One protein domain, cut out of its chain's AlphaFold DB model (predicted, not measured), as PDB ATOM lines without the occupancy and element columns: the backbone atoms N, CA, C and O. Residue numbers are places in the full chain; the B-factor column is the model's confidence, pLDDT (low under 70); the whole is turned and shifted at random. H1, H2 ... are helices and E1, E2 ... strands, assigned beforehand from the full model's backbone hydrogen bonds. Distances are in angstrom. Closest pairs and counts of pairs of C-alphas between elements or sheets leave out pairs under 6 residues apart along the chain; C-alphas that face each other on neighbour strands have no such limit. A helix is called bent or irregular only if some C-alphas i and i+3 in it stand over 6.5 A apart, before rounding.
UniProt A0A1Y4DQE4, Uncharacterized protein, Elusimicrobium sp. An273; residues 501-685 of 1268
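AT A GLANCE: This is residues 501 to 685 of the 1268 residues of an uncharacterized protein of Elusimicrobium sp. An273 (UniProt A0A1Y4DQE4). The model is an elongated body in which two strongly twisted sheets stand at either side of one helix, H2: the smaller sheet, of five strands, makes one end, and the larger, of nine, curls round the helix H1 and runs on to the other end with E11 and E12. Within the larger sheet E14 and E7 meet only at a point. The printed part has 185 residues, with two named helices and fourteen named strands in the order E1 to E7, H1, E8 to E13, H2, E14; its class is mixed, helices and strands. The sheets, both mixed, have the orders E2 E1 E4 E5 E6 and E3 E14 E7 E13 E8 E10 E9 E11 E12. The whole is compact, with a radius of gyration of the C-alphas of 17.0 A, and spans 58 by 35 by 29 A.

HOW THE PARTS SIT: E1, residues 501 to 504, and E2, residues 510 to 512, are an antiparallel hairpin, with N 503 and O 511 at 2.8 A, within hydrogen-bond range. E2 runs on into E3, residues 515 to 519, at 92 degrees across a break of 2 residues; E3 is an edge strand of the larger sheet. E4, residues 530 to 535, is the parallel neighbour of E1, with N 533 and O 502 at 2.8 A. E4, E5, residues 543 to 549, and E6, residues 552 to 556, form a meander, each strand the antiparallel neighbour of the one before; N 532 and O 546 are 2.8 A apart, as are N 547 and O 555. E7 is residues 560 to 563, H1 residues 568 to 579 and E8 residues 584 to 589. E9, residues 598 to 605, and E10, residues 611 to 619, are a hairpin, with N 601 and O 616 at 2.9 A; E10 bends by 75 degrees at residue 614. E8 and E10 are parallel, with N 586 and O 615 at 2.9 A. H1 is on the larger sheet, and its closest C-alphas to E10 are those of Ala 573 and Pro 613, 6.4 A apart. E11, residues 628 to 631, is parallel to E9, with N 631 and O 604 at 2.8 A, and forms a hairpin with E12, residues 637 to 640, with N 630 and O 638 at 2.9 A. E13, residues 654 to 657, is antiparallel to E7, with N 655 and O 562 at 2.8 A, and to E8, with N 654 and O 589 at 2.8 A. H2, residues 659 to 670, is only just irregular: C-alphas 660 and 663 are 6.9 A apart. H2 is on one face of the smaller sheet, two layers, at a height over the sheet of 9.5 A; it runs across the strands, at 78 degrees to E1 on the local plane. It is also on the larger sheet, at a height of 7.0 A. H1, with residues 575 to 579 alone, and H2, with residues 667 to 668 alone, touch about perpendicular at 83 degrees, the closest C-alphas being those of Ile 576 and Val 668, 5.9 A apart. E14, residues 676 to 680, is parallel to E3, with N 678 and O 516 at 2.8 A. Every O i to N i+4 pair is within hydrogen-bond range in H1, and 6 of 8 are in H2.

IN THESE COORDINATES: E1 begins at C-alpha 501, (242.960, 181.818, 139.732). H1 measures 16.5 A, H2 17.7 A, E9 21.8 A and E10 20.8 A from first to last C-alpha. E14 ends at C-alpha 680, (243.106, 188.838, 132.265).

THE WHOLE: The two C-alphas farthest apart, those of Glu 551 and Gly 643, are 58.6 A apart. The printed part has no cut, and E12 to E13 is the long link. Mean pLDDT of the printed part is 72.4; 69 residues are under 70, among them 515 to 528, 589 to 597 and 670 to 685.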
ATOM      1  N   LEU A 501     242.905 180.719 138.763       76.50
ATOM      2  CA  LEU A 501     242.960 181.818 139.732       76.50
ATOM      3  C   LEU A 501     242.815 181.242 141.147       76.50
ATOM      4  O   LEU A 501     241.857 180.525 141.433       76.50
ATOM      5  N   THR A 502     243.771 181.531 142.024       80.56
ATOM      6  CA  THR A 502     243.876 180.922 143.354       80.56
ATOM      7  C   THR A 502     244.026 181.968 144.459       80.56
ATOM      8  O   THR A 502     244.360 183.128 144.218       80.56
ATOM      9  N   LEU A 503     243.760 181.550 145.690       81.75
ATOM     10  CA  LEU A 503     243.966 182.298 146.925       81.75
ATOM     11  C   LEU A 503     244.991 181.547 147.767       81.75
ATOM     12  O   LEU A 503     244.816 180.351 147.982       81.75
ATOM     13  N   VAL A 504     246.023 182.233 148.257       80.44
ATOM     14  CA  VAL A 504     246.952 181.682 149.255       80.44
ATOM     15  C   VAL A 504     246.681 182.393 150.573       80.44
ATOM     16  O   VAL A 504     246.814 183.618 150.639       80.44
ATOM     17  N   ASP A 505     246.265 181.639 151.589       75.00
ATOM     18  CA  ASP A 505     246.020 182.179 152.929       75.00
ATOM     19  C   ASP A 505     247.322 182.467 153.699       75.00
ATOM     20  O   ASP A 505     248.431 182.226 153.214       75.00
ATOM     21  N   GLU A 506     247.196 183.036 154.901       69.88
ATOM     22  CA  GLU A 506     248.334 183.394 155.762       69.88
ATOM     23  C   GLU A 506     249.148 182.168 156.213       69.88
ATOM     24  O   GLU A 506     250.320 182.293 156.566       69.88
ATOM     25  N   GLN A 507     248.548 180.978 156.161       65.31
ATOM     26  CA  GLN A 507     249.162 179.691 156.470       65.31
ATOM     27  C   GLN A 507     249.839 179.054 155.241       65.31
ATOM     28  O   GLN A 507     250.446 177.988 155.353       65.31
ATOM     29  N   GLY A 508     249.770 179.702 154.072       67.31
ATOM     30  CA  GLY A 508     250.380 179.237 152.828       67.31
ATOM     31  C   GLY A 508     249.554 178.198 152.065       67.31
ATOM     32  O   GLY A 508     250.052 177.629 151.090       67.31
ATOM     33  N   VAL A 509     248.308 177.948 152.469       74.00
ATOM     34  CA  VAL A 509     247.410 176.995 151.813       74.00
ATOM     35  C   VAL A 509     246.772 177.650 150.592       74.00
ATOM     36  O   VAL A 509     246.115 178.688 150.683       74.00
ATOM     37  N   GLU A 510     246.949 177.018 149.430       76.44
ATOM     38  CA  GLU A 510     246.437 177.509 148.150       76.44
ATOM     39  C   GLU A 510     245.085 176.854 147.802       76.44
ATOM     40  O   GLU A 510     244.980 175.627 147.717       76.44
ATOM     41  N   LYS A 511     244.044 177.669 147.588       76.81
ATOM     42  CA  LYS A 511     242.675 177.251 147.228       76.81
ATOM     43  C   LYS A 511     242.252 177.860 145.892       76.81
ATOM     44  O   LYS A 511     242.605 178.998 145.590       76.81
ATOM     45  N   ILE A 512     241.486 177.121 145.091       74.75
ATOM     46  CA  ILE A 512     240.959 177.603 143.801       74.75
ATOM     47  C   ILE A 512     239.765 178.537 144.048       74.75
ATOM     48  O   ILE A 512     238.896 178.225 144.860       74.75
ATOM     49  N   LEU A 513     239.730 179.682 143.360       74.44
ATOM     50  CA  LEU A 513     238.594 180.609 143.393       74.44
ATOM     51  C   LEU A 513     237.552 180.224 142.321       74.44
ATOM     52  O   LEU A 513     237.951 179.777 141.243       74.44
ATOM     53  N   PRO A 514     236.239 180.420 142.564       70.69
ATOM     54  CA  PRO A 514     235.169 180.036 141.634       70.69
ATOM     55  C   PRO A 514     235.060 181.030 140.464       70.69
ATOM     56  O   PRO A 514     234.133 181.834 140.365       70.69
ATOM     57  N   VAL A 515     236.053 181.010 139.574       69.25
ATOM     58  CA  VAL A 515     236.214 181.985 138.491       69.25
ATOM     59  C   VAL A 515     236.477 181.270 137.171       69.25
ATOM     60  O   VAL A 515     237.403 180.469 137.075       69.25
ATOM     61  N   ASN A 516     235.713 181.615 136.135       66.69
ATOM     62  CA  ASN A 516     236.043 181.236 134.762       66.69
ATOM     63  C   ASN A 516     237.095 182.214 134.241       66.69
ATOM     64  O   ASN A 516     236.801 183.381 133.970       66.69
ATOM     65  N   LEU A 517     238.341 181.758 134.158       67.81
ATOM     66  CA  LEU A 517     239.467 182.609 133.806       67.81
ATOM     67  C   LEU A 517     239.731 182.573 132.299       67.81
ATOM     68  O   LEU A 517     240.191 181.571 131.760       67.81
ATOM     69  N   GLU A 518     239.528 183.700 131.628       64.69
ATOM     70  CA  GLU A 518     239.988 183.905 130.259       64.69
ATOM     71  C   GLU A 518     241.331 184.643 130.295       64.69
ATOM     72  O   GLU A 518     241.463 185.697 130.913       64.69
ATOM     73  N   ILE A 519     242.361 184.128 129.628       59.31
ATOM     74  CA  ILE A 519     243.650 184.819 129.538       59.31
ATOM     75  C   ILE A 519     243.857 185.287 128.116       59.31
ATOM     76  O   ILE A 519     243.922 184.495 127.182       59.31
ATOM     77  N   SER A 520     244.032 186.597 127.954       55.47
ATOM     78  CA  SER A 520     244.334 187.176 126.656       55.47
ATOM     79  C   SER A 520     245.561 186.503 126.040       55.47
ATOM     80  O   SER A 520     246.617 186.451 126.662       55.47
ATOM     81  N   ASN A 521     245.486 186.131 124.760       47.03
ATOM     82  CA  ASN A 521     246.586 185.504 124.004       47.03
ATOM     83  C   ASN A 521     247.871 186.364 123.939       47.03
ATOM     84  O   ASN A 521     248.894 185.942 123.411       47.03
ATOM     85  N   ARG A 522     247.819 187.619 124.406       44.09
ATOM     86  CA  ARG A 522     248.976 188.520 124.527       44.09
ATOM     87  C   ARG A 522     249.671 188.420 125.899       44.09
ATOM     88  O   ARG A 522     250.730 189.023 126.077       44.09
ATOM     89  N   PHE A 523     249.088 187.718 126.869       47.88
ATOM     90  CA  PHE A 523     249.624 187.525 128.214       47.88
ATOM     91  C   PHE A 523     250.669 186.404 128.207       47.88
ATOM     92  O   PHE A 523     250.369 185.239 127.966       47.88
ATOM     93  N   ARG A 524     251.937 186.759 128.447       53.28
ATOM     94  CA  ARG A 524     253.032 185.782 128.472       53.28
ATOM     95  C   ARG A 524     253.110 185.122 129.838       53.28
ATOM     96  O   ARG A 524     253.703 185.679 130.758       53.28
ATOM     97  N   VAL A 525     252.583 183.909 129.917       50.72
ATOM     98  CA  VAL A 525     252.548 183.097 131.137       50.72
ATOM     99  C   VAL A 525     253.914 182.565 131.582       50.72
ATOM    100  O   VAL A 525     254.048 182.197 132.731       50.72
ATOM    101  N   LYS A 526     254.964 182.579 130.739       57.28
ATOM    102  CA  LYS A 526     256.367 182.226 131.098       57.28
ATOM    103  C   LYS A 526     256.547 180.884 131.848       57.28
ATOM    104  O   LYS A 526     257.529 180.722 132.561       57.28
ATOM    105  N   GLY A 527     255.649 179.920 131.656       56.19
ATOM    106  CA  GLY A 527     255.685 178.641 132.375       56.19
ATOM    107  C   GLY A 527     255.043 178.682 133.765       56.19
ATOM    108  O   GLY A 527     255.053 177.666 134.444       56.19
ATOM    109  N   TYR A 528     254.468 179.811 134.178       64.44
ATOM    110  CA  TYR A 528     253.511 179.875 135.279       64.44
ATOM    111  C   TYR A 528     252.166 179.311 134.818       64.44
ATOM    112  O   TYR A 528     251.840 179.399 133.634       64.44
ATOM    113  N   ASN A 529     251.404 178.729 135.739       70.19
ATOM    114  CA  ASN A 529     250.095 178.127 135.462       70.19
ATOM    115  C   ASN A 529     248.989 178.627 136.407       70.19
ATOM    116  O   ASN A 529     247.831 178.237 136.257       70.19
ATOM    117  N   ARG A 530     249.327 179.491 137.371       76.69
ATOM    118  CA  ARG A 530     248.381 180.041 138.346       76.69
ATOM    119  C   ARG A 530     248.607 181.537 138.557       76.69
ATOM    120  O   ARG A 530     249.756 181.988 138.599       76.69
ATOM    121  N   ILE A 531     247.522 182.299 138.704       78.12
ATOM    122  CA  ILE A 531     247.545 183.630 139.330       78.12
ATOM    123  C   ILE A 531     246.997 183.456 140.743       78.12
ATOM    124  O   ILE A 531     245.833 183.108 140.906       78.12
ATOM    125  N   ALA A 532     247.822 183.719 141.746       81.69
ATOM    126  CA  ALA A 532     247.462 183.623 143.149       81.69
ATOM    127  C   ALA A 532     247.299 185.013 143.764       81.69
ATOM    128  O   ALA A 532     248.176 185.865 143.615       81.69
ATOM    129  N   PHE A 533     246.221 185.244 144.507       84.25
ATOM    130  CA  PHE A 533     246.163 186.328 145.482       84.25
ATOM    131  C   PHE A 533     246.757 185.813 146.789       84.25
ATOM    132  O   PHE A 533     246.110 185.064 147.510       84.25
ATOM    133  N   ALA A 534     248.010 186.162 147.063       80.56
ATOM    134  CA  ALA A 534     248.738 185.662 148.219       80.56
ATOM    135  C   ALA A 534     248.707 186.646 149.384       80.56
ATOM    136  O   ALA A 534     249.030 187.824 149.199       80.56
ATOM    137  N   ALA A 535     248.340 186.152 150.566       76.38
ATOM    138  CA  ALA A 535     248.441 186.905 151.803       76.38
ATOM    139  C   ALA A 535     249.922 187.134 152.164       76.38
ATOM    140  O   ALA A 535     250.720 186.201 152.186       76.38
ATOM    141  N   HIS A 536     250.304 188.384 152.429       70.75
ATOM    142  CA  HIS A 536     251.639 188.766 152.892       70.75
ATOM    143  C   HIS A 536     251.507 189.668 154.115       70.75
ATOM    144  O   HIS A 536     250.986 190.781 154.008       70.75
ATOM    145  N   SER A 537     252.061 189.231 155.248       56.94
ATOM    146  CA  SER A 537     252.082 189.980 156.516       56.94
ATOM    147  C   SER A 537     252.729 191.367 156.394       56.94
ATOM    148  O   SER A 537     252.349 192.302 157.093       56.94
ATOM    149  N   ASP A 538     253.674 191.530 155.464       57.12
ATOM    150  CA  ASP A 538     254.422 192.775 155.251       57.12
ATOM    151  C   ASP A 538     253.655 193.824 154.419       57.12
ATOM    152  O   ASP A 538     254.129 194.950 154.219       57.12
ATOM    153  N   PHE A 539     252.478 193.479 153.884       56.53
ATOM    154  CA  PHE A 539     251.681 194.371 153.045       56.53
ATOM    155  C   PHE A 539     250.467 194.922 153.797       56.53
ATOM    156  O   PHE A 539     249.563 194.196 154.185       56.53
ATOM    157  N   LYS A 540     250.378 196.260 153.862       49.16
ATOM    158  CA  LYS A 540     249.307 197.030 154.535       49.16
ATOM    159  C   LYS A 540     247.864 196.671 154.115       49.16
ATOM    160  O   LYS A 540     246.921 197.103 154.764       49.16
ATOM    161  N   HIS A 541     247.679 195.941 153.013       54.91
ATOM    162  CA  HIS A 541     246.372 195.567 152.454       54.91
ATOM    163  C   HIS A 541     246.188 194.046 152.290       54.91
ATOM    164  O   HIS A 541     245.332 193.620 151.519       54.91
ATOM    165  N   GLY A 542     246.999 193.234 152.979       61.66
ATOM    166  CA  GLY A 542     246.833 191.782 153.093       61.66
ATOM    167  C   GLY A 542     247.273 190.983 151.867       61.66
ATOM    168  O   GLY A 542     248.138 190.132 151.998       61.66
ATOM    169  N   TYR A 543     246.753 191.272 150.669       72.06
ATOM    170  CA  TYR A 543     246.923 190.406 149.491       72.06
ATOM    171  C   TYR A 543     247.742 191.028 148.349       72.06
ATOM    172  O   TYR A 543     247.616 192.212 148.018       72.06
ATOM    173  N   VAL A 544     248.551 190.196 147.684       72.88
ATOM    174  CA  VAL A 544     249.333 190.539 146.486       72.88
ATOM    175  C   VAL A 544     249.038 189.540 145.370       72.88
ATOM    176  O   VAL A 544     249.042 188.337 145.594       72.88
ATOM    177  N   ALA A 545     248.810 190.029 144.150       75.81
ATOM    178  CA  ALA A 545     248.677 189.169 142.976       75.81
ATOM    179  C   ALA A 545     250.056 188.649 142.524       75.81
ATOM    180  O   ALA A 545     250.962 189.442 142.252       75.81
ATOM    181  N   GLU A 546     250.208 187.334 142.416       78.06
ATOM    182  CA  GLU A 546     251.442 186.633 142.059       78.06
ATOM    183  C   GLU A 546     251.188 185.613 140.948       78.06
ATOM    184  O   GLU A 546     250.169 184.935 140.936       78.06
ATOM    185  N   LEU A 547     252.131 185.465 140.024       73.44
ATOM    186  CA  LEU A 547     252.188 184.316 139.129       73.44
ATOM    187  C   LEU A 547     252.933 183.198 139.851       73.44
ATOM    188  O   LEU A 547     254.059 183.417 140.299       73.44
ATOM    189  N   ARG A 548     252.321 182.017 139.964       74.19
ATOM    190  CA  ARG A 548     252.900 180.860 140.665       74.19
ATOM    191  C   ARG A 548     252.951 179.619 139.772       74.19
ATOM    192  O   ARG A 548     252.145 179.442 138.857       74.19
ATOM    193  N   ASN A 549     253.971 178.810 140.022       75.69
ATOM    194  CA  ASN A 549     254.146 177.439 139.559       75.69
ATOM    195  C   ASN A 549     254.788 176.669 140.727       75.69
ATOM    196  O   ASN A 549     255.457 177.278 141.555       75.69
ATOM    197  N   GLN A 550     254.576 175.358 140.826       66.56
ATOM    198  CA  GLN A 550     255.181 174.523 141.869       66.56
ATOM    199  C   GLN A 550     256.719 174.504 141.786       66.56
ATOM    200  O   GLN A 550     257.375 174.381 142.811       66.56
ATOM    201  N   GLU A 551     257.293 174.677 140.590       56.53
ATOM    202  CA  GLU A 551     258.743 174.564 140.351       56.53
ATOM    203  C   GLU A 551     259.486 175.911 140.227       56.53
ATOM    204  O   GLU A 551     260.699 175.924 140.026       56.53
ATOM    205  N   GLN A 552     258.789 177.056 140.281       62.19
ATOM    206  CA  GLN A 552     259.383 178.382 140.027       62.19
ATOM    207  C   GLN A 552     259.039 179.384 141.132       62.19
ATOM    208  O   GLN A 552     257.932 179.364 141.668       62.19
ATOM    209  N   GLU A 553     259.963 180.305 141.427       66.12
ATOM    210  CA  GLU A 553     259.719 181.384 142.391       66.12
ATOM    211  C   GLU A 553     258.528 182.273 141.974       66.12
ATOM    212  O   GLU A 553     258.424 182.644 140.802       66.12
ATOM    213  N   PRO A 554     257.640 182.669 142.905       70.75
ATOM    214  CA  PRO A 554     256.498 183.525 142.593       70.75
ATOM    215  C   PRO A 554     256.896 184.878 141.979       70.75
ATOM    216  O   PRO A 554     257.704 185.622 142.539       70.75
ATOM    217  N   LEU A 555     256.261 185.268 140.868       63.50
ATOM    218  CA  LEU A 555     256.442 186.600 140.275       63.50
ATOM    219  C   LEU A 555     255.300 187.539 140.649       63.50
ATOM    220  O   LEU A 555     254.158 187.359 140.235       63.50
ATOM    221  N   ARG A 556     255.623 188.622 141.353       68.44
ATOM    222  CA  ARG A 556     254.638 189.634 141.755       68.44
ATOM    223  C   ARG A 556     254.122 190.442 140.564       68.44
ATOM    224  O   ARG A 556     254.893 191.025 139.799       68.44
ATOM    225  N   MET A 557     252.804 190.561 140.461       62.97
ATOM    226  CA  MET A 557     252.134 191.405 139.477       62.97
ATOM    227  C   MET A 557     252.006 192.841 140.001       62.97
ATOM    228  O   MET A 557     251.552 193.098 141.116       62.97
ATOM    229  N   ALA A 558     252.390 193.822 139.179       56.38
ATOM    230  CA  ALA A 558     252.292 195.231 139.566       56.38
ATOM    231  C   ALA A 558     250.830 195.718 139.621       56.38
ATOM    232  O   ALA A 558     250.466 196.481 140.526       56.38
ATOM    233  N   HIS A 559     250.018 195.278 138.655       61.97
ATOM    234  CA  HIS A 559     248.608 195.621 138.462       61.97
ATOM    235  C   HIS A 559     247.829 194.386 137.992       61.97
ATOM    236  O   HIS A 559     248.359 193.598 137.209       61.97
ATOM    237  N   PHE A 560     246.582 194.257 138.445       68.56
ATOM    238  CA  PHE A 560     245.627 193.260 137.967       68.56
ATOM    239  C   PHE A 560     244.563 193.984 137.134       68.56
ATOM    240  O   PHE A 560     243.842 194.844 137.652       68.56
ATOM    241  N   TYR A 561     244.541 193.704 135.831       67.50
ATOM    242  CA  TYR A 561     243.568 194.265 134.898       67.50
ATOM    243  C   TYR A 561     242.600 193.171 134.490       67.50
ATOM    244  O   TYR A 561     243.036 192.116 134.024       67.50
ATOM    245  N   MET A 562     241.313 193.470 134.624       70.94
ATOM    246  CA  MET A 562     240.241 192.610 134.161       70.94
ATOM    247  C   MET A 562     239.334 193.340 133.175       70.94
ATOM    248  O   MET A 562     239.216 194.567 133.217       70.94
ATOM    249  N   ARG A 563     238.679 192.604 132.283       67.69
ATOM    250  CA  ARG A 563     237.542 193.124 131.521       67.69
ATOM    251  C   ARG A 563     236.284 192.386 131.972       67.69
ATOM    252  O   ARG A 563     236.219 191.162 131.908       67.69
ATOM    253  N   LEU A 564     235.318 193.156 132.466       66.62
ATOM    254  CA  LEU A 564     233.997 192.657 132.842       66.62
ATOM    255  C   LEU A 564     233.131 192.576 131.579       66.62
ATOM    256  O   LEU A 564     233.134 193.505 130.765       66.62
ATOM    257  N   GLN A 565     232.421 191.466 131.391       66.38
ATOM    258  CA  GLN A 565     231.430 191.329 130.322       66.38
ATOM    259  C   GLN A 565     230.205 192.204 130.622       66.38
ATOM    260  O   GLN A 565     229.966 192.599 131.764       66.38
ATOM    261  N   ARG A 566     229.426 192.530 129.580       65.06
ATOM    262  CA  ARG A 566     228.323 193.501 129.677       65.06
ATOM    263  C   ARG A 566     227.293 193.137 130.745       65.06
ATOM    264  O   ARG A 566     226.821 194.039 131.394       65.06
ATOM    265  N   ASN A 567     227.010 191.863 130.974       67.56
ATOM    266  CA  ASN A 567     226.041 191.381 131.963       67.56
ATOM    267  C   ASN A 567     226.619 191.178 133.381       67.56
ATOM    268  O   ASN A 567     225.883 190.817 134.294       67.56
ATOM    269  N   GLN A 568     227.926 191.370 133.588       70.56
ATOM    270  CA  GLN A 568     228.588 190.978 134.840       70.56
ATOM    271  C   GLN A 568     228.669 192.077 135.893       70.56
ATOM    272  O   GLN A 568     228.963 191.778 137.047       70.56
ATOM    273  N   VAL A 569     228.447 193.341 135.526       73.81
ATOM    274  CA  VAL A 569     228.547 194.442 136.495       73.81
ATOM    275  C   VAL A 569     227.364 194.427 137.461       73.81
ATOM    276  O   VAL A 569     227.578 194.604 138.655       73.81
ATOM    277  N   GLY A 570     226.155 194.142 136.964       72.00
ATOM    278  CA  GLY A 570     224.981 193.899 137.813       72.00
ATOM    279  C   GLY A 570     225.212 192.734 138.777       72.00
ATOM    280  O   GLY A 570     225.146 192.923 139.985       72.00
ATOM    281  N   ALA A 571     225.648 191.579 138.258       73.44
ATOM    282  CA  ALA A 571     225.967 190.412 139.086       73.44
ATOM    283  C   ALA A 571     227.044 190.706 140.149       73.44
ATOM    284  O   ALA A 571     226.958 190.227 141.275       73.44
ATOM    285  N   LEU A 572     228.058 191.514 139.819       78.44
ATOM    286  CA  LEU A 572     229.066 191.944 140.787       78.44
ATOM    287  C   LEU A 572     228.450 192.810 141.897       78.44
ATOM    288  O   LEU A 572     228.794 192.615 143.059       78.44
ATOM    289  N   ALA A 573     227.557 193.744 141.559       78.00
ATOM    290  CA  ALA A 573     226.877 194.588 142.541       78.00
ATOM    291  C   ALA A 573     226.007 193.760 143.503       78.00
ATOM    292  O   ALA A 573     226.078 193.978 144.713       78.00
ATOM    293  N   ASP A 574     225.282 192.767 142.982       77.06
ATOM    294  CA  ASP A 574     224.467 191.846 143.783       77.06
ATOM    295  C   ASP A 574     225.332 191.021 144.749       77.06
ATOM    296  O   ASP A 574     225.011 190.891 145.932       77.06
ATOM    297  N   LEU A 575     226.478 190.515 144.274       77.12
ATOM    298  CA  LEU A 575     227.427 189.768 145.105       77.12
ATOM    299  C   LEU A 575     228.047 190.637 146.203       77.12
ATOM    300  O   LEU A 575     228.149 190.201 147.347       77.12
ATOM    301  N   ILE A 576     228.431 191.878 145.886       81.38
ATOM    302  CA  ILE A 576     228.950 192.829 146.881       81.38
ATOM    303  C   ILE A 576     227.896 193.079 147.962       81.38
ATOM    304  O   ILE A 576     228.208 193.016 149.153       81.38
ATOM    305  N   GLN A 577     226.641 193.296 147.557       79.38
ATOM    306  CA  GLN A 577     225.541 193.512 148.490       79.38
ATOM    307  C   GLN A 577     225.308 192.288 149.389       79.38
ATOM    308  O   GLN A 577     225.105 192.451 150.590       79.38
ATOM    309  N   ALA A 578     225.411 191.073 148.841       76.06
ATOM    310  CA  ALA A 578     225.300 189.828 149.603       76.06
ATOM    311  C   ALA A 578     226.438 189.637 150.626       76.06
ATOM    312  O   ALA A 578     226.215 189.048 151.681       76.06
ATOM    313  N   THR A 579     227.640 190.158 150.350       76.50
ATOM    314  CA  THR A 579     228.780 190.100 151.291       76.50
ATOM    315  C   THR A 579     228.751 191.148 152.408       76.50
ATOM    316  O   THR A 579     229.564 191.072 153.324       76.50
ATOM    317  N   GLY A 580     227.846 192.132 152.359       74.81
ATOM    318  CA  GLY A 580     227.780 193.209 153.356       74.81
ATOM    319  C   GLY A 580     228.875 194.278 153.222       74.81
ATOM    320  O   GLY A 580     229.053 195.094 154.123       74.81
ATOM    321  N   ILE A 581     229.609 194.305 152.104       80.38
ATOM    322  CA  ILE A 581     230.623 195.329 151.831       80.38
ATOM    323  C   ILE A 581     229.924 196.645 151.467       80.38
ATOM    324  O   ILE A 581     229.225 196.726 150.460       80.38
ATOM    325  N   GLU A 582     230.160 197.700 152.254       75.19
ATOM    326  CA  GLU A 582     229.482 198.993 152.067       75.19
ATOM    327  C   GLU A 582     229.838 199.685 150.742       75.19
ATOM    328  O   GLU A 582     228.974 200.292 150.108       75.19
ATOM    329  N   LYS A 583     231.113 199.636 150.322       80.56
ATOM    330  CA  LYS A 583     231.591 200.289 149.088       80.56
ATOM    331  C   LYS A 583     232.719 199.518 148.415       80.56
ATOM    332  O   LYS A 583     233.817 199.392 148.963       80.56
ATOM    333  N   PHE A 584     232.495 199.119 147.166       83.56
ATOM    334  CA  PHE A 584     233.507 198.506 146.311       83.56
ATOM    335  C   PHE A 584     233.927 199.453 145.180       83.56
ATOM    336  O   PHE A 584     233.092 199.941 144.421       83.56
ATOM    337  N   ASN A 585     235.231 199.732 145.053       85.56
ATOM    338  CA  ASN A 585     235.733 200.704 144.074       85.56
ATOM    339  C   ASN A 585     236.349 200.028 142.839       85.56
ATOM    340  O   ASN A 585     237.308 199.258 142.949       85.56
ATOM    341  N   LEU A 586     235.852 200.402 141.659       83.38
ATOM    342  CA  LEU A 586     236.385 200.019 140.356       83.38
ATOM    343  C   LEU A 586     237.014 201.215 139.644       83.38
ATOM    344  O   LEU A 586     236.394 202.265 139.497       83.38
ATOM    345  N   LYS A 587     238.220 201.038 139.098       82.50
ATOM    346  CA  LYS A 587     238.863 202.062 138.271       82.50
ATOM    347  C   LYS A 587     238.735 201.719 136.792       82.50
ATOM    348  O   LYS A 587     239.276 200.706 136.349       82.50
ATOM    349  N   LEU A 588     238.077 202.585 136.026       77.62
ATOM    350  CA  LEU A 588     237.954 202.457 134.577       77.62
ATOM    351  C   LEU A 588     239.120 203.155 133.876       77.62
ATOM    352  O   LEU A 588     239.371 204.347 134.068       77.62
ATOM    353  N   GLU A 589     239.827 202.418 133.024       69.75
ATOM    354  CA  GLU A 589     240.875 202.953 132.157       69.75
ATOM    355  C   GLU A 589     240.521 202.654 130.687       69.75
ATOM    356  O   GLU A 589     240.348 201.500 130.308       69.75
ATOM    357  N   SER A 590     240.415 203.683 129.835       61.50
ATOM    358  CA  SER A 590     240.146 203.510 128.390       61.50
ATOM    359  C   SER A 590     241.323 202.885 127.642       61.50
ATOM    360  O   SER A 590     241.168 202.184 126.650       61.50
ATOM    361  N   THR A 591     242.530 203.108 128.151       57.94
ATOM    362  CA  THR A 591     243.716 202.353 127.765       57.94
ATOM    363  C   THR A 591     244.407 201.894 129.035       57.94
ATOM    364  O   THR A 591     244.581 202.719 129.942       57.94
ATOM    365  N   PRO A 592     244.813 200.610 129.119       51.12
ATOM    366  CA  PRO A 592     245.597 200.162 130.244       51.12
ATOM    367  C   PRO A 592     246.821 201.047 130.246       51.12
ATOM    368  O   PRO A 592     247.423 201.303 129.195       51.12
ATOM    369  N   ASP A 593     247.177 201.535 131.421       50.75
ATOM    370  CA  ASP A 593     248.416 202.243 131.569       50.75
ATOM    371  C   ASP A 593     248.450 203.672 130.954       50.75
ATOM    372  O   ASP A 593     249.448 204.079 130.361       50.75
ATOM    373  N   VAL A 594     247.451 204.528 131.207       50.50
ATOM    374  CA  VAL A 594     247.540 205.997 130.986       50.50
ATOM    375  C   VAL A 594     247.073 206.770 132.227       50.50
ATOM    376  O   VAL A 594     246.213 206.325 132.979       50.50
ATOM    377  N   VAL A 595     247.720 207.905 132.529       52.38
ATOM    378  CA  VAL A 595     247.304 208.763 133.652       52.38
ATOM    379  C   VAL A 595     246.225 209.710 133.178       52.38
ATOM    380  O   VAL A 595     246.504 210.610 132.388       52.38
ATOM    381  N   TYR A 596     245.029 209.552 133.719       61.66
ATOM    382  CA  TYR A 596     243.960 210.521 133.561       61.66
ATOM    383  C   TYR A 596     243.729 211.230 134.893       61.66
ATOM    384  O   TYR A 596     243.920 210.633 135.955       61.66
ATOM    385  N   LYS A 597     243.336 212.508 134.836       67.75
ATOM    386  CA  LYS A 597     242.565 213.083 135.942       67.75
ATOM    387  C   LYS A 597     241.262 212.298 136.000       67.75
ATOM    388  O   LYS A 597     240.651 212.081 134.951       67.75
ATOM    389  N   SER A 598     240.888 211.853 137.185       77.00
ATOM    390  CA  SER A 598     239.739 210.987 137.397       77.00
ATOM    391  C   SER A 598     238.737 211.615 138.352       77.00
ATOM    392  O   SER A 598     239.103 212.426 139.203       77.00
ATOM    393  N   VAL A 599     237.480 211.226 138.187       82.81
ATOM    394  CA  VAL A 599     236.373 211.541 139.087       82.81
ATOM    395  C   VAL A 599     235.802 210.229 139.614       82.81
ATOM    396  O   VAL A 599     235.779 209.233 138.889       82.81
ATOM    397  N   LYS A 600     235.409 210.216 140.887       87.06
ATOM    398  CA  LYS A 600     234.727 209.089 141.525       87.06
ATOM    399  C   LYS A 600     233.232 209.348 141.492       87.06
ATOM    400  O   LYS A 600     232.810 210.434 141.880       87.06
ATOM    401  N   LEU A 601     232.469 208.370 141.024       87.31
ATOM    402  CA  LEU A 601     231.024 208.472 140.888       87.31
ATOM    403  C   LEU A 601     230.366 207.247 141.537       87.31
ATOM    404  O   LEU A 601     230.802 206.126 141.250       87.31
ATOM    405  N   PRO A 602     229.338 207.434 142.384       88.88
ATOM    406  CA  PRO A 602     228.489 206.332 142.824       88.88
ATOM    407  C   PRO A 602     227.699 205.777 141.634       88.88
ATOM    408  O   PRO A 602     227.403 206.506 140.679       88.88
ATOM    409  N   VAL A 603     227.388 204.483 141.678       88.38
ATOM    410  CA  VAL A 603     226.633 203.794 140.628       88.38
ATOM    411  C   VAL A 603     225.218 203.506 141.109       88.38
ATOM    412  O   VAL A 603     225.023 203.040 142.226       88.38
ATOM    413  N   TYR A 604     224.236 203.757 140.250       89.25
ATOM    414  CA  TYR A 604     222.821 203.514 140.523       89.25
ATOM    415  C   TYR A 604     222.282 202.401 139.625       89.25
ATOM    416  O   TYR A 604     222.768 202.200 138.514       89.25
ATOM    417  N   ASP A 605     221.257 201.690 140.063       86.50
ATOM    418  CA  ASP A 605     220.464 200.853 139.165       86.50
ATOM    419  C   ASP A 605     219.542 201.746 138.316       86.50
ATOM    420  O   ASP A 605     218.863 202.628 138.846       86.50
ATOM    421  N   PHE A 606     219.542 201.554 136.994       85.75
ATOM    422  CA  PHE A 606     218.721 202.344 136.077       85.75
ATOM    423  C   PHE A 606     217.219 202.127 136.302       85.75
ATOM    424  O   PHE A 606     216.461 203.090 136.210       85.75
ATOM    425  N   LEU A 607     216.798 200.896 136.620       81.50
ATOM    426  CA  LEU A 607     215.382 200.555 136.775       81.50
ATOM    427  C   LEU A 607     214.818 201.033 138.113       81.50
ATOM    428  O   LEU A 607     213.766 201.665 138.154       81.50
ATOM    429  N   SER A 608     215.514 200.738 139.215       79.94
ATOM    430  CA  SER A 608     215.037 201.092 140.559       79.94
ATOM    431  C   SER A 608     215.464 202.485 141.027       79.94
ATOM    432  O   SER A 608     214.932 202.989 142.016       79.94
ATOM    433  N   GLY A 609     216.451 203.108 140.374       79.31
ATOM    434  CA  GLY A 609     217.050 204.372 140.813       79.31
ATOM    435  C   GLY A 609     217.847 204.271 142.120       79.31
ATOM    436  O   GLY A 609     218.311 205.293 142.632       79.31
ATOM    437  N   LYS A 610     218.008 203.064 142.677       85.38
ATOM    438  CA  LYS A 610     218.681 202.816 143.954       85.38
ATOM    439  C   LYS A 610     220.200 202.892 143.797       85.38
ATOM    440  O   LYS A 610     220.752 202.413 142.809       85.38
ATOM    441  N   GLU A 611     220.882 203.474 144.783       86.75
ATOM    442  CA  GLU A 611     222.348 203.455 144.847       86.75
ATOM    443  C   GLU A 611     222.845 202.031 145.130       86.75
ATOM    444  O   GLU A 611     222.393 201.374 146.071       86.75
ATOM    445  N   LEU A 612     223.763 201.554 144.292       86.50
ATOM    446  CA  LEU A 612     224.418 200.257 144.423       86.50
ATOM    447  C   LEU A 612     225.707 200.408 145.250       86.50
ATOM    448  O   LEU A 612     226.306 201.487 145.245       86.50
ATOM    449  N   PRO A 613     226.212 199.343 145.903       86.50
ATOM    450  CA  PRO A 613     227.456 199.378 146.689       86.50
ATOM    451  C   PRO A 613     228.725 199.426 145.807       86.50
ATOM    452  O   PRO A 613     229.754 198.813 146.105       86.50
ATOM    453  N   LEU A 614     228.670 200.159 144.693       86.19
ATOM    454  CA  LEU A 614     229.700 200.249 143.668       86.19
ATOM    455  C   LEU A 614     230.068 201.720 143.420       86.19
ATOM    456  O   LEU A 614     229.215 202.558 143.138       86.19
ATOM    457  N   GLU A 615     231.362 202.027 143.477       88.88
ATOM    458  CA  GLU A 615     231.915 203.332 143.105       88.88
ATOM    459  C   GLU A 615     232.845 203.161 141.905       88.88
ATOM    460  O   GLU A 615     233.759 202.333 141.913       88.88
ATOM    461  N   VAL A 616     232.644 203.977 140.875       86.69
ATOM    462  CA  VAL A 616     233.439 203.939 139.651       86.69
ATOM    463  C   VAL A 616     234.325 205.178 139.561       86.69
ATOM    464  O   VAL A 616     233.855 206.313 139.545       86.69
ATOM    465  N   GLU A 617     235.634 204.964 139.469       86.94
ATOM    466  CA  GLU A 617     236.609 206.003 139.156       86.94
ATOM    467  C   GLU A 617     236.838 206.054 137.635       86.94
ATOM    468  O   GLU A 617     237.420 205.130 137.067       86.94
ATOM    469  N   MET A 618     236.421 207.140 136.973       82.19
ATOM    470  CA  MET A 618     236.514 207.291 135.512       82.19
ATOM    471  C   MET A 618     237.317 208.529 135.074       82.19
ATOM    472  O   MET A 618     237.470 209.469 135.857       82.19
ATOM    473  N   PRO A 619     237.837 208.582 133.830       77.19
ATOM    474  CA  PRO A 619     238.526 209.763 133.307       77.19
ATOM    475  C   PRO A 619     237.600 210.986 133.236       77.19
ATOM    476  O   PRO A 619     236.531 210.903 132.644       77.19
ATOM    477  N   VAL A 620     238.046 212.150 133.727       78.75
ATOM    478  CA  VAL A 620     237.261 213.408 133.712       78.75
ATOM    479  C   VAL A 620     236.800 213.789 132.301       78.75
ATOM    480  O   VAL A 620     235.710 214.307 132.134       78.75
ATOM    481  N   LYS A 621     237.597 213.484 131.268       70.44
ATOM    482  CA  LYS A 621     237.224 213.730 129.864       70.44
ATOM    483  C   LYS A 621     236.007 212.929 129.386       70.44
ATOM    484  O   LYS A 621     235.376 213.331 128.421       70.44
ATOM    485  N   ALA A 622     235.742 211.785 130.009       68.12
ATOM    486  CA  ALA A 622     234.608 210.925 129.690       68.12
ATOM    487  C   ALA A 622     233.386 211.223 130.579       68.12
ATOM    488  O   ALA A 622     232.336 210.616 130.385       68.12
ATOM    489  N   TYR A 623     233.525 212.128 131.554       77.69
ATOM    490  CA  TYR A 623     232.455 212.541 132.452       77.69
ATOM    491  C   TYR A 623     231.793 213.821 131.940       77.69
ATOM    492  O   TYR A 623     232.471 214.773 131.556       77.69
ATOM    493  N   VAL A 624     230.464 213.840 131.972       77.12
ATOM    494  CA  VAL A 624     229.649 215.034 131.735       77.12
ATOM    495  C   VAL A 624     229.138 215.502 133.090       77.12
ATOM    496  O   VAL A 624     228.667 214.688 133.881       77.12
ATOM    497  N   GLU A 625     229.252 216.796 133.372       76.44
ATOM    498  CA  GLU A 625     228.815 217.379 134.640       76.44
ATOM    499  C   GLU A 625     227.345 217.026 134.938       76.44
ATOM    500  O   GLU A 625     226.498 217.056 134.045       76.44
ATOM    501  N   ASN A 626     227.057 216.633 136.184       78.56
ATOM    502  CA  ASN A 626     225.755 216.147 136.668       78.56
ATOM    503  C   ASN A 626     225.238 214.829 136.055       78.56
ATOM    504  O   ASN A 626     224.097 214.443 136.317       78.56
ATOM    505  N   ALA A 627     226.037 214.114 135.262       84.19
ATOM    506  CA  ALA A 627     225.646 212.795 134.778       84.19
ATOM    507  C   ALA A 627     225.711 211.738 135.893       84.19
ATOM    508  O   ALA A 627     226.646 211.714 136.696       84.19
ATOM    509  N   LYS A 628     224.740 210.821 135.911       86.94
ATOM    510  CA  LYS A 628     224.715 209.681 136.837       86.94
ATOM    511  C   LYS A 628     225.330 208.453 136.176       86.94
ATOM    512  O   LYS A 628     225.042 208.159 135.018       86.94
ATOM    513  N   MET A 629     226.163 207.723 136.913       88.44
ATOM    514  CA  MET A 629     226.619 206.403 136.481       88.44
ATOM    515  C   MET A 629     225.528 205.388 136.811       88.44
ATOM    516  O   MET A 629     225.083 205.335 137.956       88.44
ATOM    517  N   VAL A 630     225.095 204.601 135.831       89.19
ATOM    518  CA  VAL A 630     224.017 203.625 136.021       89.19
ATOM    519  C   VAL A 630     224.397 202.238 135.511       89.19
ATOM    520  O   VAL A 630     225.161 202.112 134.554       89.19
ATOM    521  N   VAL A 631     223.851 201.195 136.132       86.38
ATOM    522  CA  VAL A 631     223.785 199.850 135.549       86.38
ATOM    523  C   VAL A 631     222.515 199.780 134.706       86.38
ATOM    524  O   VAL A 631     221.419 200.001 135.206       86.38
ATOM    525  N   MET A 632     222.678 199.547 133.407       84.88
ATOM    526  CA  MET A 632     221.596 199.427 132.428       84.88
ATOM    527  C   MET A 632     220.857 198.089 132.583       84.88
ATOM    528  O   MET A 632     221.400 197.146 133.148       84.88
ATOM    529  N   GLU A 633     219.671 197.959 131.978       78.06
ATOM    530  CA  GLU A 633     218.872 196.715 131.990       78.06
ATOM    531  C   GLU A 633     219.638 195.483 131.483       78.06
ATOM    532  O   GLU A 633     219.451 194.370 131.959       78.06
ATOM    533  N   ASN A 634     220.557 195.678 130.535       72.75
ATOM    534  CA  ASN A 634     221.411 194.613 130.004       72.75
ATOM    535  C   ASN A 634     222.631 194.287 130.899       72.75
ATOM    536  O   ASN A 634     223.536 193.569 130.465       72.75
ATOM    537  N   GLY A 635     222.681 194.850 132.110       70.81
ATOM    538  CA  GLY A 635     223.744 194.699 133.102       70.81
ATOM    539  C   GLY A 635     224.985 195.565 132.867       70.81
ATOM    540  O   GLY A 635     225.930 195.484 133.657       70.81
ATOM    541  N   ALA A 636     225.020 196.372 131.796       77.50
ATOM    542  CA  ALA A 636     226.202 197.144 131.415       77.50
ATOM    543  C   ALA A 636     226.301 198.472 132.172       77.50
ATOM    544  O   ALA A 636     225.296 199.084 132.520       77.50
ATOM    545  N   LEU A 637     227.524 198.976 132.357       83.69
ATOM    546  CA  LEU A 637     227.744 200.343 132.838       83.69
ATOM    547  C   LEU A 637     227.380 201.360 131.753       83.69
ATOM    548  O   LEU A 637     227.891 201.298 130.631       83.69
ATOM    549  N   GLY A 638     226.545 202.328 132.110       86.75
ATOM    550  CA  GLY A 638     226.134 203.433 131.258       86.75
ATOM    551  C   GLY A 638     226.215 204.776 131.976       86.75
ATOM    552  O   GLY A 638     226.216 204.857 133.202       86.75
ATOM    553  N   LEU A 639     226.282 205.846 131.190       88.25
ATOM    554  CA  LEU A 639     226.216 207.217 131.684       88.25
ATOM    555  C   LEU A 639     224.837 207.797 131.354       88.25
ATOM    556  O   LEU A 639     224.476 207.912 130.178       88.25
ATOM    557  N   LEU A 640     224.072 208.170 132.376       88.06
ATOM    558  CA  LEU A 640     222.803 208.873 132.233       88.06
ATOM    559  C   LEU A 640     223.062 210.379 132.298       88.06
ATOM    560  O   LEU A 640     223.395 210.921 133.354       88.06
ATOM    561  N   LYS A 641     222.951 211.055 131.152       86.56
ATOM    562  CA  LYS A 641     223.129 212.509 131.069       86.56
ATOM    563  C   LYS A 641     221.954 213.241 131.741       86.56
ATOM    564  O   LYS A 641     220.841 212.711 131.738       86.56
ATOM    565  N   PRO A 642     222.165 214.461 132.265       81.50
ATOM    566  CA  PRO A 642     221.076 215.278 132.800       81.50
ATOM    567  C   PRO A 642     219.961 215.459 131.762       81.50
ATOM    568  O   PRO A 642     220.236 215.853 130.632       81.50
ATOM    569  N   GLY A 643     218.717 215.147 132.132       75.00
ATOM    570  CA  GLY A 643     217.544 215.286 131.256       75.00
ATOM    571  C   GLY A 643     217.385 214.217 130.167       75.00
ATOM    572  O   GLY A 643     216.398 214.252 129.438       75.00
ATOM    573  N   ALA A 644     218.308 213.258 130.046       81.62
ATOM    574  CA  ALA A 644     218.159 212.139 129.116       81.62
ATOM    575  C   ALA A 644     217.279 211.034 129.719       81.62
ATOM    576  O   ALA A 644     217.417 210.699 130.894       81.62
ATOM    577  N   THR A 645     216.412 210.433 128.902       77.56
ATOM    578  CA  THR A 645     215.555 209.298 129.296       77.56
ATOM    579  C   THR A 645     216.251 207.946 129.155       77.56
ATOM    580  O   THR A 645     215.833 206.978 129.780       77.56
ATOM    581  N   GLN A 646     217.326 207.870 128.363       83.62
ATOM    582  CA  GLN A 646     218.088 206.642 128.142       83.62
ATOM    583  C   GLN A 646     219.586 206.837 128.434       83.62
ATOM    584  O   GLN A 646     220.172 207.849 128.033       83.62
ATOM    585  N   PRO A 647     220.234 205.873 129.111       84.38
ATOM    586  CA  PRO A 647     221.661 205.922 129.390       84.38
ATOM    587  C   PRO A 647     222.492 205.513 128.169       84.38
ATOM    588  O   PRO A 647     222.134 204.620 127.404       84.38
ATOM    589  N   THR A 648     223.656 206.144 127.999       83.69
ATOM    590  CA  THR A 648     224.622 205.775 126.955       83.69
ATOM    591  C   THR A 648     225.585 204.718 127.491       83.69
ATOM    592  O   THR A 648     226.317 204.985 128.444       83.69
ATOM    593  N   ALA A 649     225.614 203.531 126.880       80.31
ATOM    594  CA  ALA A 649     226.502 202.445 127.295       80.31
ATOM    595  C   ALA A 649     227.981 202.840 127.166       80.31
ATOM    596  O   ALA A 649     228.431 203.278 126.103       80.31
ATOM    597  N   LEU A 650     228.762 202.620 128.223       76.69
ATOM    598  CA  LEU A 650     230.211 202.748 128.153       76.69
ATOM    599  C   LEU A 650     230.781 201.557 127.358       76.69
ATOM    600  O   LEU A 650     230.372 200.408 127.534       76.69
ATOM    601  N   LYS A 651     231.745 201.818 126.469       67.69
ATOM    602  CA  LYS A 651     232.438 200.791 125.670       67.69
ATOM    603  C   LYS A 651     233.956 200.917 125.830       67.69
ATOM    604  O   LYS A 651     234.465 201.979 126.178       67.69
ATOM    605  N   GLY A 652     234.676 199.819 125.585       61.09
ATOM    606  CA  GLY A 652     236.138 199.833 125.421       61.09
ATOM    607  C   GLY A 652     236.976 200.112 126.677       61.09
ATOM    608  O   GLY A 652     238.147 200.457 126.549       61.09
ATOM    609  N   PHE A 653     236.422 199.978 127.884       65.44
ATOM    610  CA  PHE A 653     237.159 200.228 129.125       65.44
ATOM    611  C   PHE A 653     237.729 198.944 129.746       65.44
ATOM    612  O   PHE A 653     237.101 197.885 129.740       65.44
ATOM    613  N   TYR A 654     238.925 199.059 130.320       68.62
ATOM    614  CA  TYR A 654     239.531 198.056 131.190       68.62
ATOM    615  C   TYR A 654     239.214 198.396 132.642       68.62
ATOM    616  O   TYR A 654     239.285 199.560 133.045       68.62
ATOM    617  N   VAL A 655     238.911 197.374 133.436       72.88
ATOM    618  CA  VAL A 655     238.687 197.507 134.871       72.88
ATOM    619  C   VAL A 655     239.991 197.180 135.577       72.88
ATOM    620  O   VAL A 655     240.474 196.048 135.586       72.88
ATOM    621  N   ARG A 656     240.603 198.202 136.162       75.00
ATOM    622  CA  ARG A 656     241.772 198.032 137.010       75.00
ATOM    623  C   ARG A 656     241.314 197.887 138.449       75.00
ATOM    624  O   ARG A 656     240.738 198.822 139.003       75.00
ATOM    625  N   LEU A 657     241.661 196.766 139.075       74.06
ATOM    626  CA  LEU A 657     241.389 196.560 140.491       74.06
ATOM    627  C   LEU A 657     242.425 197.324 141.340       74.06
ATOM    628  O   LEU A 657     243.636 197.091 141.195       74.06
ATOM    629  N   PRO A 658     242.008 198.269 142.203       73.25
ATOM    630  CA  PRO A 658     242.912 198.907 143.151       73.25
ATOM    631  C   PRO A 658     243.518 197.873 144.109       73.25
ATOM    632  O   PRO A 658     242.844 196.939 144.531       73.25
ATOM    633  N   LYS A 659     244.791 198.040 144.500       70.19
ATOM    634  CA  LYS A 659     245.482 197.062 145.369       70.19
ATOM    635  C   LYS A 659     244.778 196.853 146.712       70.19
ATOM    636  O   LYS A 659     244.761 195.748 147.227       70.19
ATOM    637  N   ASN A 660     244.188 197.914 147.251       73.50
ATOM    638  CA  ASN A 660     243.420 197.902 148.491       73.50
ATOM    639  C   ASN A 660     242.025 197.267 148.355       73.50
ATOM    640  O   ASN A 660     241.382 197.059 149.370       73.50
ATOM    641  N   GLN A 661     241.558 196.980 147.136       76.38
ATOM    642  CA  GLN A 661     240.272 196.322 146.872       76.38
ATOM    643  C   GLN A 661     240.440 194.832 146.538       76.38
ATOM    644  O   GLN A 661     239.449 194.140 146.347       76.38
ATOM    645  N   ILE A 662     241.678 194.318 146.475       75.56
ATOM    646  CA  ILE A 662     241.941 192.898 146.186       75.56
ATOM    647  C   ILE A 662     241.347 192.004 147.279       75.56
ATOM    648  O   ILE A 662     240.713 191.014 146.945       75.56
ATOM    649  N   ALA A 663     241.497 192.372 148.556       75.12
ATOM    650  CA  ALA A 663     240.924 191.622 149.677       75.12
ATOM    651  C   ALA A 663     239.392 191.518 149.563       75.12
ATOM    652  O   ALA A 663     238.852 190.417 149.520       75.12
ATOM    653  N   ASN A 664     238.725 192.661 149.386       80.25
ATOM    654  CA  ASN A 664     237.279 192.744 149.175       80.25
ATOM    655  C   ASN A 664     236.836 191.921 147.958       80.25
ATOM    656  O   ASN A 664     235.831 191.228 148.000       80.25
ATOM    657  N   PHE A 665     237.599 191.962 146.863       79.06
ATOM    658  CA  PHE A 665     237.272 191.208 145.655       79.06
ATOM    659  C   PHE A 665     237.382 189.698 145.874       79.06
ATOM    660  O   PHE A 665     236.533 188.945 145.411       79.06
ATOM    661  N   VAL A 666     238.408 189.249 146.597       76.06
ATOM    662  CA  VAL A 666     238.566 187.841 146.980       76.06
ATOM    663  C   VAL A 666     237.399 187.384 147.853       76.06
ATOM    664  O   VAL A 666     236.890 186.287 147.647       76.06
ATOM    665  N   GLU A 667     236.961 188.218 148.795       76.81
ATOM    666  CA  GLU A 667     235.816 187.933 149.660       76.81
ATOM    667  C   GLU A 667     234.517 187.797 148.853       76.81
ATOM    668  O   GLU A 667     233.839 186.777 148.963       76.81
ATOM    669  N   VAL A 668     234.249 188.737 147.942       77.19
ATOM    670  CA  VAL A 668     233.121 188.682 146.992       77.19
ATOM    671  C   VAL A 668     233.138 187.396 146.165       77.19
ATOM    672  O   VAL A 668     232.118 186.722 146.037       77.19
ATOM    673  N   LEU A 669     234.300 187.014 145.630       75.25
ATOM    674  CA  LEU A 669     234.428 185.797 144.828       75.25
ATOM    675  C   LEU A 669     234.258 184.521 145.657       75.25
ATOM    676  O   LEU A 669     233.714 183.545 145.152       75.25
ATOM    677  N   ARG A 670     234.699 184.505 146.919       68.81
ATOM    678  CA  ARG A 670     234.606 183.328 147.798       68.81
ATOM    679  C   ARG A 670     233.159 182.918 148.078       68.81
ATOM    680  O   ARG A 670     232.905 181.729 148.251       68.81
ATOM    681  N   PHE A 671     232.242 183.880 148.115       65.75
ATOM    682  CA  PHE A 671     230.813 183.655 148.348       65.75
ATOM    683  C   PHE A 671     229.984 183.613 147.055       65.75
ATOM    684  O   PHE A 671     228.756 183.582 147.119       65.75
ATOM    685  N   SER A 672     230.630 183.597 145.884       65.12
ATOM    686  CA  SER A 672     229.918 183.548 144.608       65.12
ATOM    687  C   SER A 672     229.218 182.191 144.424       65.12
ATOM    688  O   SER A 672     229.895 181.159 144.437       65.12
ATOM    689  N   PRO A 673     227.889 182.156 144.208       57.62
ATOM    690  CA  PRO A 673     227.135 180.924 143.983       57.62
ATOM    691  C   PRO A 673     227.362 180.338 142.578       57.62
ATOM    692  O   PRO A 673     226.990 179.198 142.316       57.62
ATOM    693  N   THR A 674     227.969 181.105 141.664       61.47
ATOM    694  CA  THR A 674     228.294 180.701 140.289       61.47
ATOM    695  C   THR A 674     229.719 181.109 139.912       61.47
ATOM    696  O   THR A 674     230.326 181.982 140.537       61.47
ATOM    697  N   SER A 675     230.277 180.476 138.878       62.06
ATOM    698  CA  SER A 675     231.597 180.822 138.342       62.06
ATOM    699  C   SER A 675     231.584 182.225 137.718       62.06
ATOM    700  O   SER A 675     230.929 182.446 136.697       62.06
ATOM    701  N   PHE A 676     232.325 183.170 138.297       66.88
ATOM    702  CA  PHE A 676     232.418 184.542 137.786       66.88
ATOM    703  C   PHE A 676     233.423 184.601 136.620       66.88
ATOM    704  O   PHE A 676     234.567 184.194 136.791       66.88
ATOM    705  N   ASN A 677     233.052 185.079 135.423       66.38
ATOM    706  CA  ASN A 677     234.027 185.188 134.319       66.38
ATOM    707  C   ASN A 677     234.982 186.368 134.550       66.38
ATOM    708  O   ASN A 677     234.535 187.498 134.735       66.38
ATOM    709  N   VAL A 678     236.291 186.125 134.489       67.19
ATOM    710  CA  VAL A 678     237.339 187.149 134.582       67.19
ATOM    711  C   VAL A 678     238.267 186.997 133.397       67.19
ATOM    712  O   VAL A 678     238.888 185.954 133.222       67.19
ATOM    713  N   SER A 679     238.421 188.061 132.617       64.56
ATOM    714  CA  SER A 679     239.394 188.093 131.526       64.56
ATOM    715  C   SER A 679     240.645 188.876 131.925       64.56
ATOM    716  O   SER A 679     240.565 190.051 132.276       64.56
ATOM    717  N   VAL A 680     241.817 188.245 131.884       63.69
ATOM    718  CA  VAL A 680     243.106 188.838 132.265       63.69
ATOM    719  C   VAL A 680     243.851 189.326 131.029       63.69
ATOM    720  O   VAL A 680     244.127 188.577 130.088       63.69
ATOM    721  N   HIS A 681     244.244 190.599 131.051       58.19
ATOM    722  CA  HIS A 681     244.979 191.238 129.961       58.19
ATOM    723  C   HIS A 681     246.424 191.576 130.357       58.19
ATOM    724  O   HIS A 681     246.694 191.907 131.515       58.19
ATOM    725  N   PRO A 682     247.388 191.532 129.414       51.62
ATOM    726  CA  PRO A 682     248.764 191.906 129.714       51.62
ATOM    727  C   PRO A 682     248.877 193.385 130.053       51.62
ATOM    728  O   PRO A 682     248.425 194.255 129.306       51.62
ATOM    729  N   THR A 683     249.616 193.671 131.120       49.50
ATOM    730  CA  THR A 683     250.187 194.998 131.337       49.50
ATOM    731  C   THR A 683     251.191 195.276 130.224       49.50
ATOM    732  O   THR A 683     252.175 194.542 130.078       49.50
ATOM    733  N   ARG A 684     250.971 196.315 129.414       46.72
ATOM    734  CA  ARG A 684     251.982 196.729 128.435       46.72
ATOM    735  C   ARG A 684     253.173 197.274 129.214       46.72
ATOM    736  O   ARG A 684     253.040 198.271 129.919       46.72
ATOM    737  N   ASN A 685     254.347 196.651 129.072       48.72
ATOM    738  CA  ASN A 685     255.568 197.217 129.634       48.72
ATOM    739  C   ASN A 685     255.861 198.538 128.910       48.72
ATOM    740  O   ASN A 685     256.421 198.556 127.811       48.72
TER     741      ASN A 685